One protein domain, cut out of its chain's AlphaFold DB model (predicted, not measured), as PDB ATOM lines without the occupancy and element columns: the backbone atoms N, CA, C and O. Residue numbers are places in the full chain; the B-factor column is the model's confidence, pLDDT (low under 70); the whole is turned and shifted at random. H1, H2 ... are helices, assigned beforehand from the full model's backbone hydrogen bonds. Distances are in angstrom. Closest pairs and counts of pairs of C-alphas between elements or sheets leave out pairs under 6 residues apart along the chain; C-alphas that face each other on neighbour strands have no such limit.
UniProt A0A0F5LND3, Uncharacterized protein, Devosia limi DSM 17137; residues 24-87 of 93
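AT A GLANCE: This is residues 24 to 87 of the 93 residues of an uncharacterized protein of Devosia limi DSM 17137 (UniProt A0A0F5LND3). Two antiparallel helices, H1 and H3, lie side by side, and H2 continues beyond the end of H1 before the chain turns back into H3, in a long, narrow and loose loop of helices. After H3 a tail without a named element, residues 73 to 87, turns and folds back along the H1 and H3 pair. The printed part has 64 residues with three named helices, H1, H2 and H3 in chain order, and no named strand; its class is all helix. It is loose, with a radius of gyration of the C-alphas of 13.4 A, and its outline is a rod of 44 by 17 by 16 A.

HOW THE PARTS SIT: H1, residues 24 to 36, touches H3, residues 55 to 72, with the C-alphas of Ala 30 and Val 64 closest at 6.0 A. Their lines stand at a shallow tilt of 13 degrees, and they run opposite ways. H2, residues 39 to 49, and H1 meet only through their link. H2 is close to H3 but not clearly touching it; their closest C-alphas are those of Val 39 and Ile 57, 6.9 A apart. Those two helices run opposite ways at a steep tilt of 39 degrees. In H1, H2 and H3 every backbone O i to N i+4 pair is within hydrogen-bond range.

IN THESE COORDINATES: H1 begins at C-alpha 24, (106.115, 130.578, 83.446), and measures 18.5 A from first to last C-alpha. H2 measures 15.3 A and ends at C-alpha 49, (99.047, 141.289, 114.406). H3, the longest helix with 18 residues, measures 25.9 A and ends at C-alpha 72, (115.143, 130.198, 84.685).

THE WHOLE: The two C-alphas farthest apart are those of Thr 49 and Pro 76, at 44.0 A. The links from H1 to H2 and from H2 to H3 are tight, with 2 and 5 residues. The printed part has no cut. Its mean pLDDT is 96.8, and no printed residue is under 70.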
ATOM      1  N   GLU A  24     107.411 130.551  82.762       97.75
ATOM      2  CA  GLU A  24     106.115 130.578  83.446       97.75
ATOM      3  C   GLU A  24     105.805 129.266  84.195       97.75
ATOM      4  O   GLU A  24     105.131 129.295  85.225       97.75
ATOM      5  N   ASP A  25     106.322 128.125  83.723       97.19
ATOM      6  CA  ASP A  25     106.159 126.833  84.399       97.19
ATOM      7  C   ASP A  25     106.976 126.793  85.704       97.19
ATOM      8  O   ASP A  25     106.479 126.359  86.746       97.19
ATOM      9  N   VAL A  26     108.205 127.324  85.673       98.19
ATOM     10  CA  VAL A  26     109.084 127.452  86.849       98.19
ATOM     11  C   VAL A  26     108.483 128.410  87.879       98.19
ATOM     12  O   VAL A  26     108.454 128.108  89.074       98.19
ATOM     13  N   GLU A  27     107.951 129.548  87.429       98.38
ATOM     14  CA  GLU A  27     107.259 130.505  88.295       98.38
ATOM     15  C   GLU A  27     106.006 129.888  88.933       98.38
ATOM     16  O   GLU A  27     105.760 130.082  90.127       98.38
ATOM     17  N   ALA A  28     105.233 129.104  88.176       98.31
ATOM     18  CA  ALA A  28     104.063 128.407  88.699       98.31
ATOM     19  C   ALA A  28     104.435 127.382  89.785       98.31
ATOM     20  O   ALA A  28     103.749 127.312  90.813       98.31
ATOM     21  N   GLU A  29     105.529 126.636  89.611       98.38
ATOM     22  CA  GLU A  29     106.009 125.688  90.625       98.38
ATOM     23  C   GLU A  29     106.541 126.399  91.876       98.38
ATOM     24  O   GLU A  29     106.199 126.015  92.999       98.38
ATOM     25  N   ALA A  30     107.273 127.506  91.712       98.44
ATOM     26  CA  ALA A  30     107.691 128.345  92.834       98.44
ATOM     27  C   ALA A  30     106.475 128.800  93.659       98.44
ATOM     28  O   ALA A  30     106.426 128.622  94.879       98.44
ATOM     29  N   GLN A  31     105.434 129.308  92.989       98.31
ATOM     30  CA  GLN A  31     104.195 129.723  93.649       98.31
ATOM     31  C   GLN A  31     103.455 128.557  94.313       98.31
ATOM     32  O   GLN A  31     102.884 128.728  95.396       98.31
ATOM     33  N   ARG A  32     103.465 127.364  93.708       97.62
ATOM     34  CA  ARG A  32     102.893 126.157  94.320       97.62
ATOM     35  C   ARG A  32     103.594 125.830  95.639       97.62
ATOM     36  O   ARG A  32     102.908 125.613  96.640       97.62
ATOM     37  N   ARG A  33     104.928 125.846  95.673       96.81
ATOM     38  CA  ARG A  33     105.725 125.552  96.879       96.81
ATOM     39  C   ARG A  33     105.512 126.585  97.987       96.81
ATOM     40  O   ARG A  33     105.275 126.207  99.135       96.81
ATOM     41  N   LEU A  34     105.482 127.879  97.651       96.81
ATOM     42  CA  LEU A  34     105.161 128.945  98.615       96.81
ATOM     43  C   LEU A  34     103.745 128.796  99.198       96.81
ATOM     44  O   LEU A  34     103.530 129.045 100.387       96.81
ATOM     45  N   ARG A  35     102.778 128.357  98.381       96.06
ATOM     46  CA  ARG A  35     101.397 128.112  98.824       96.06
ATOM     47  C   ARG A  35     101.299 126.947  99.807       96.06
ATOM     48  O   ARG A  35     100.555 127.048 100.776       96.06
ATOM     49  N   ILE A  36     102.057 125.868  99.596       93.62
ATOM     50  CA  ILE A  36     102.102 124.725 100.527       93.62
ATOM     51  C   ILE A  36     102.565 125.178 101.918       93.62
ATOM     52  O   ILE A  36     101.979 124.770 102.920       93.62
ATOM     53  N   CYS A  37     103.533 126.095 101.981       92.25
ATOM     54  CA  CYS A  37     104.032 126.664 103.238       92.25
ATOM     55  C   CYS A  37     103.199 127.843 103.770       92.25
ATOM     56  O   CYS A  37     103.578 128.463 104.763       92.25
ATOM     57  N   ARG A  38     102.060 128.158 103.135       95.56
ATOM     58  CA  ARG A  38     101.124 129.211 103.561       95.56
ATOM     59  C   ARG A  38     101.778 130.582 103.763       95.56
ATOM     60  O   ARG A  38     101.477 131.315 104.707       95.56
ATOM     61  N   VAL A  39     102.729 130.925 102.893       95.25
ATOM     62  CA  VAL A  39     103.528 132.157 103.014       95.25
ATOM     63  C   VAL A  39     102.644 133.409 103.030       95.25
ATOM     64  O   VAL A  39     102.913 134.350 103.776       95.25
ATOM     65  N   GLN A  40     101.554 133.422 102.258       95.62
ATOM     66  CA  GLN A  40     100.651 134.574 102.212       95.62
ATOM     67  C   GLN A  40      99.829 134.715 103.495       95.62
ATOM     68  O   GLN A  40      99.622 135.825 103.979       95.62
ATOM     69  N   GLU A  41      99.411 133.607 104.095       97.19
ATOM     70  CA  GLU A  41      98.704 133.584 105.370       97.19
ATOM     71  C   GLU A  41      99.613 134.053 106.509       97.19
ATOM     72  O   GLU A  41      99.185 134.824 107.370       97.19
ATOM     73  N   TRP A  42     100.887 133.654 106.484       97.50
ATOM     74  CA  TRP A  42     101.895 134.163 107.408       97.50
ATOM     75  C   TRP A  42     102.080 135.678 107.282       97.50
ATOM     76  O   TRP A  42     102.032 136.382 108.293       97.50
ATOM     77  N   ARG A  43     102.215 136.199 106.058       95.94
ATOM     78  CA  ARG A  43     102.308 137.647 105.806       95.94
ATOM     79  C   ARG A  43     101.051 138.396 106.247       95.94
ATOM     80  O   ARG A  43     101.155 139.449 106.868       95.94
ATOM     81  N   ALA A  44      99.869 137.844 105.981       97.88
ATOM     82  CA  ALA A  44      98.607 138.427 106.428       97.88
ATOM     83  C   ALA A  44      98.531 138.487 107.961       97.88
ATOM     84  O   ALA A  44      98.141 139.511 108.523       97.88
ATOM     85  N   ARG A  45      98.963 137.425 108.651       98.12
ATOM     86  CA  ARG A  45      99.078 137.418 110.113       98.12
ATOM     87  C   ARG A  45     100.042 138.502 110.601       98.12
ATOM     88  O   ARG A  45      99.677 139.220 111.528       98.12
ATOM     89  N   GLU A  46     101.235 138.624 110.019       98.19
ATOM     90  CA  GLU A  46     102.214 139.663 110.397       98.19
ATOM     91  C   GLU A  46     101.624 141.062 110.214       98.19
ATOM     92  O   GLU A  46     101.690 141.876 111.130       98.19
ATOM     93  N   PHE A  47     100.943 141.308 109.094       97.62
ATOM     94  CA  PHE A  47     100.276 142.580 108.827       97.62
ATOM     95  C   PHE A  47      99.186 142.917 109.859       97.62
ATOM     96  O   PHE A  47      99.122 144.044 110.343       97.62
ATOM     97  N   ILE A  48      98.338 141.948 110.216       98.44
ATOM     98  CA  ILE A  48      97.216 142.159 111.147       98.44
ATOM     99  C   ILE A  48      97.699 142.285 112.596       98.44
ATOM    100  O   ILE A  48      97.164 143.079 113.366       98.44
ATOM    101  N   THR A  49      98.669 141.463 112.993       97.94
ATOM    102  CA  THR A  49      99.047 141.289 114.406       97.94
ATOM    103  C   THR A  49     100.320 142.029 114.795       97.94
ATOM    104  O   THR A  49     100.602 142.162 115.983       97.94
ATOM    105  N   GLY A  50     101.123 142.463 113.821       98.12
ATOM    106  CA  GLY A  50     102.476 142.976 114.035       98.12
ATOM    107  C   GLY A  50     103.496 141.911 114.459       98.12
ATOM    108  O   GLY A  50     104.665 142.234 114.655       98.12
ATOM    109  N   ILE A  51     103.089 140.645 114.616       97.75
ATOM    110  CA  ILE A  51     103.989 139.551 114.991       97.75
ATOM    111  C   ILE A  51     104.727 139.077 113.746       97.75
ATOM    112  O   ILE A  51     104.095 138.631 112.789       97.75
ATOM    113  N   ALA A  52     106.057 139.123 113.788       97.38
ATOM    114  CA  ALA A  52     106.891 138.775 112.647       97.38
ATOM    115  C   ALA A  52     106.609 137.363 112.100       97.38
ATOM    116  O   ALA A  52     106.372 136.427 112.870       97.38
ATOM    117  N   VAL A  53     106.698 137.198 110.773       96.69
ATOM    118  CA  VAL A  53     106.688 135.859 110.156       96.69
ATOM    119  C   VAL A  53     107.880 135.047 110.691       96.69
ATOM    120  O   VAL A  53     108.983 135.605 110.772       96.69
ATOM    121  N   PRO A  54     107.684 133.759 111.040       96.00
ATOM    122  CA  PRO A  54     108.762 132.873 111.459       96.00
ATOM    123  C   PRO A  54     109.953 132.888 110.492       96.00
ATOM    124  O   PRO A  54     109.795 132.980 109.272       96.00
ATOM    125  N   ALA A  55     111.164 132.865 111.050       95.38
ATOM    126  CA  ALA A  55     112.388 133.049 110.275       95.38
ATOM    127  C   ALA A  55     112.605 131.929 109.246       95.38
ATOM    128  O   ALA A  55     113.028 132.200 108.129       95.38
ATOM    129  N   ASP A  56     112.270 130.694 109.605       94.56
ATOM    130  CA  ASP A  56     112.249 129.523 108.728       94.56
ATOM    131  C   ASP A  56     111.322 129.710 107.518       94.56
ATOM    132  O   ASP A  56     111.740 129.449 106.393       94.56
ATOM    133  N   ILE A  57     110.119 130.260 107.708       95.62
ATOM    134  CA  ILE A  57     109.201 130.590 106.607       95.62
ATOM    135  C   ILE A  57     109.786 131.695 105.714       95.62
ATOM    136  O   ILE A  57     109.744 131.574 104.488       95.62
ATOM    137  N   LYS A  58     110.370 132.757 106.299       95.44
ATOM    138  CA  LYS A  58     111.041 133.824 105.525       95.44
ATOM    139  C   LYS A  58     112.222 133.274 104.717       95.44
ATOM    140  O   LYS A  58     112.394 133.634 103.554       95.44
ATOM    141  N   HIS A  59     113.031 132.402 105.318       95.94
ATOM    142  CA  HIS A  59     114.171 131.771 104.653       95.94
ATOM    143  C   HIS A  59     113.726 130.823 103.542       95.94
ATOM    144  O   HIS A  59     114.300 130.865 102.457       95.94
ATOM    145  N   PHE A  60     112.689 130.021 103.777       96.44
ATOM    146  CA  PHE A  60     112.129 129.144 102.757       96.44
ATOM    147  C   PHE A  60     111.612 129.946 101.559       96.44
ATOM    148  O   PHE A  60     111.952 129.635 100.418       96.44
ATOM    149  N   GLU A  61     110.866 131.030 101.797       97.44
ATOM    150  CA  GLU A  61     110.412 131.913 100.722       97.44
ATOM    151  C   GLU A  61     111.583 132.490  99.913       97.44
ATOM    152  O   GLU A  61     111.551 132.487  98.679       97.44
ATOM    153  N   LEU A  62     112.632 132.963 100.591       97.94
ATOM    154  CA  LEU A  62     113.834 133.472  99.933       97.94
ATOM    155  C   LEU A  62     114.493 132.398  99.053       97.94
ATOM    156  O   LEU A  62     114.828 132.671  97.901       97.94
ATOM    157  N   GLN A  63     114.656 131.185  99.580       97.94
ATOM    158  CA  GLN A  63     115.293 130.076  98.871       97.94
ATOM    159  C   GLN A  63     114.478 129.615  97.659       97.94
ATOM    160  O   GLN A  63     115.063 129.373  96.608       97.94
ATOM    161  N   VAL A  64     113.147 129.537  97.767       98.38
ATOM    162  CA  VAL A  64     112.277 129.168  96.636       98.38
ATOM    163  C   VAL A  64     112.391 130.196  95.513       98.38
ATOM    164  O   VAL A  64     112.567 129.825  94.356       98.38
ATOM    165  N   ASN A  65     112.347 131.490  95.842       98.50
ATOM    166  CA  ASN A  65     112.478 132.546  94.838       98.50
ATOM    167  C   ASN A  65     113.868 132.550  94.182       98.50
ATOM    168  O   ASN A  65     113.977 132.759  92.976       98.50
ATOM    169  N   PHE A  66     114.925 132.289  94.955       98.50
ATOM    170  CA  PHE A  66     116.281 132.168  94.423       98.50
ATOM    171  C   PHE A  66     116.432 130.954  93.494       98.50
ATOM    172  O   PHE A  66     116.982 131.087  92.402       98.50
ATOM    173  N   ALA A  67     115.909 129.792  93.893       98.50
ATOM    174  CA  ALA A  67     115.908 128.587  93.066       98.50
ATOM    175  C   ALA A  67     115.185 128.829  91.735       98.50
ATOM    176  O   ALA A  67     115.750 128.550  90.682       98.50
ATOM    177  N   ALA A  68     113.997 129.443  91.764       98.62
ATOM    178  CA  ALA A  68     113.250 129.786  90.555       98.62
ATOM    179  C   ALA A  68     114.075 130.662  89.596       98.62
ATOM    180  O   ALA A  68     114.190 130.350  88.413       98.62
ATOM    181  N   GLN A  69     114.711 131.720  90.112       98.62
ATOM    182  CA  GLN A  69     115.582 132.585  89.309       98.62
ATOM    183  C   GLN A  69     116.748 131.808  88.688       98.62
ATOM    184  O   GLN A  69     117.033 131.984  87.505       98.62
ATOM    185  N   ALA A  70     117.399 130.936  89.460       98.50
ATOM    186  CA  ALA A  70     118.519 130.133  88.984       98.50
ATOM    187  C   ALA A  70     118.099 129.128  87.898       98.50
ATOM    188  O   ALA A  70     118.774 129.017  86.875       98.50
ATOM    189  N   ILE A  71     116.971 128.436  88.086       97.94
ATOM    190  CA  ILE A  71     116.421 127.480  87.117       97.94
ATOM    191  C   ILE A  71     116.071 128.195  85.804       97.94
ATOM    192  O   ILE A  71     116.416 127.701  84.733       97.94
ATOM    193  N   CYS A  72     115.472 129.390  85.866       97.31
ATOM    194  CA  CYS A  72     115.143 130.198  84.685       97.31
ATOM    195  C   CYS A  72     116.369 130.643  83.868       97.31
ATOM    196  O   CYS A  72     116.222 131.020  82.706       97.31
ATOM    197  N   CYS A  73     117.575 130.612  84.444       97.38
ATOM    198  CA  CYS A  73     118.816 130.902  83.722       97.38
ATOM    199  C   CYS A  73     119.377 129.696  82.948       97.38
ATOM    200  O   CYS A  73     120.333 129.864  82.187       97.38
ATOM    201  N   LEU A  74     118.829 128.490  83.129       95.44
ATOM    202  CA  LEU A  74     119.278 127.289  82.425       95.44
ATOM    203  C   LEU A  74     118.726 127.260  80.993       95.44
ATOM    204  O   LEU A  74     117.565 127.581  80.749       95.44
ATOM    205  N   SER A  75     119.566 126.867  80.031       91.00
ATOM    206  CA  SER A  75     119.195 126.775  78.615       91.00
ATOM    207  C   SER A  75     119.645 125.432  78.024       91.00
ATOM    208  O   SER A  75     120.850 125.238  77.828       91.00
ATOM    209  N   PRO A  76     118.711 124.503  77.738       92.56
ATOM    210  CA  PRO A  76     117.277 124.587  78.044       92.56
ATOM    211  C   PRO A  76     116.988 124.465  79.552       92.56
ATOM    212  O   PRO A  76     117.796 123.907  80.296       92.56
ATOM    213  N   ILE A  77     115.820 124.943  79.995       95.94
ATOM    214  CA  ILE A  77     115.310 124.621  81.335       95.94
ATOM    215  C   ILE A  77     115.098 123.093  81.409       95.94
ATOM    216  O   ILE A  77     114.534 122.531  80.462       95.94
ATOM    217  N   PRO A  78     115.554 122.411  82.481       95.44
ATOM    218  CA  PRO A  78     115.399 120.964  82.621       95.44
ATOM    219  C   PRO A  78     113.932 120.520  82.567       95.44
ATOM    220  O   PRO A  78     113.051 121.194  83.092       95.44
ATOM    221  N   ALA A  79     113.657 119.372  81.943       95.50
ATOM    222  CA  ALA A  79     112.295 118.833  81.841       95.50
ATOM    223  C   ALA A  79     111.726 118.362  83.194       95.50
ATOM    224  O   ALA A  79     110.514 118.271  83.356       95.50
ATOM    225  N   ASP A  80     112.616 118.073  84.138       95.94
ATOM    226  CA  ASP A  80     112.407 117.660  85.525       95.94
ATOM    227  C   ASP A  80     112.621 118.823  86.509       95.94
ATOM    228  O   ASP A  80     112.963 118.617  87.670       95.94
ATOM    229  N   PHE A  81     112.438 120.071  86.059       96.88
ATOM    230  CA  PHE A  81     112.638 121.258  86.896       96.88
ATOM    231  C   PHE A  81     111.812 121.259  88.191       96.88
ATOM    232  O   PHE A  81     112.141 122.022  89.092       96.88
ATOM    233  N   ASP A  82     110.725 120.487  88.279       96.62
ATOM    234  CA  ASP A  82     109.848 120.394  89.448       96.62
ATOM    235  C   ASP A  82     110.373 119.439  90.532       96.62
ATOM    236  O   ASP A  82     109.843 119.437  91.650       96.62
ATOM    237  N   ASP A  83     111.432 118.685  90.232       96.50
ATOM    238  CA  ASP A  83     112.022 117.701  91.130       96.50
ATOM    239  C   ASP A  83     112.706 118.362  92.337       96.50
ATOM    240  O   ASP A  83     113.341 119.418  92.233       96.50
ATOM    241  N   ASP A  84     112.607 117.731  93.510       94.31
ATOM    242  CA  ASP A  84     113.054 118.315  94.786       94.31
ATOM    243  C   ASP A  84     114.573 118.564  94.846       94.31
ATOM    244  O   ASP A  84     115.040 119.295  95.713       94.31
ATOM    245  N   LEU A  85     115.349 118.026  93.897       95.25
ATOM    246  CA  LEU A  85     116.772 118.333  93.732       95.25
ATOM    247  C   LEU A  85     117.034 119.830  93.483       95.25
ATOM    248  O   LEU A  85     118.061 120.355  93.914       95.25
ATOM    249  N   TYR A  86     116.126 120.509  92.777       95.25
ATOM    250  CA  TYR A  86     116.286 121.913  92.393       95.25
ATOM    251  C   TYR A  86     115.737 122.898  93.428       95.25
ATOM    252  O   TYR A  86     116.076 124.083  93.395       95.25
ATOM    253  N   TRP A  87     114.892 122.430  94.344       97.75
ATOM    254  CA  TRP A  87     114.124 123.277  95.250       97.75
ATOM    255  C   TRP A  87     114.524 123.049  96.707       97.75
ATOM    256  O   TRP A  87     114.887 121.942  97.094       97.75
TER     257      TRP A  87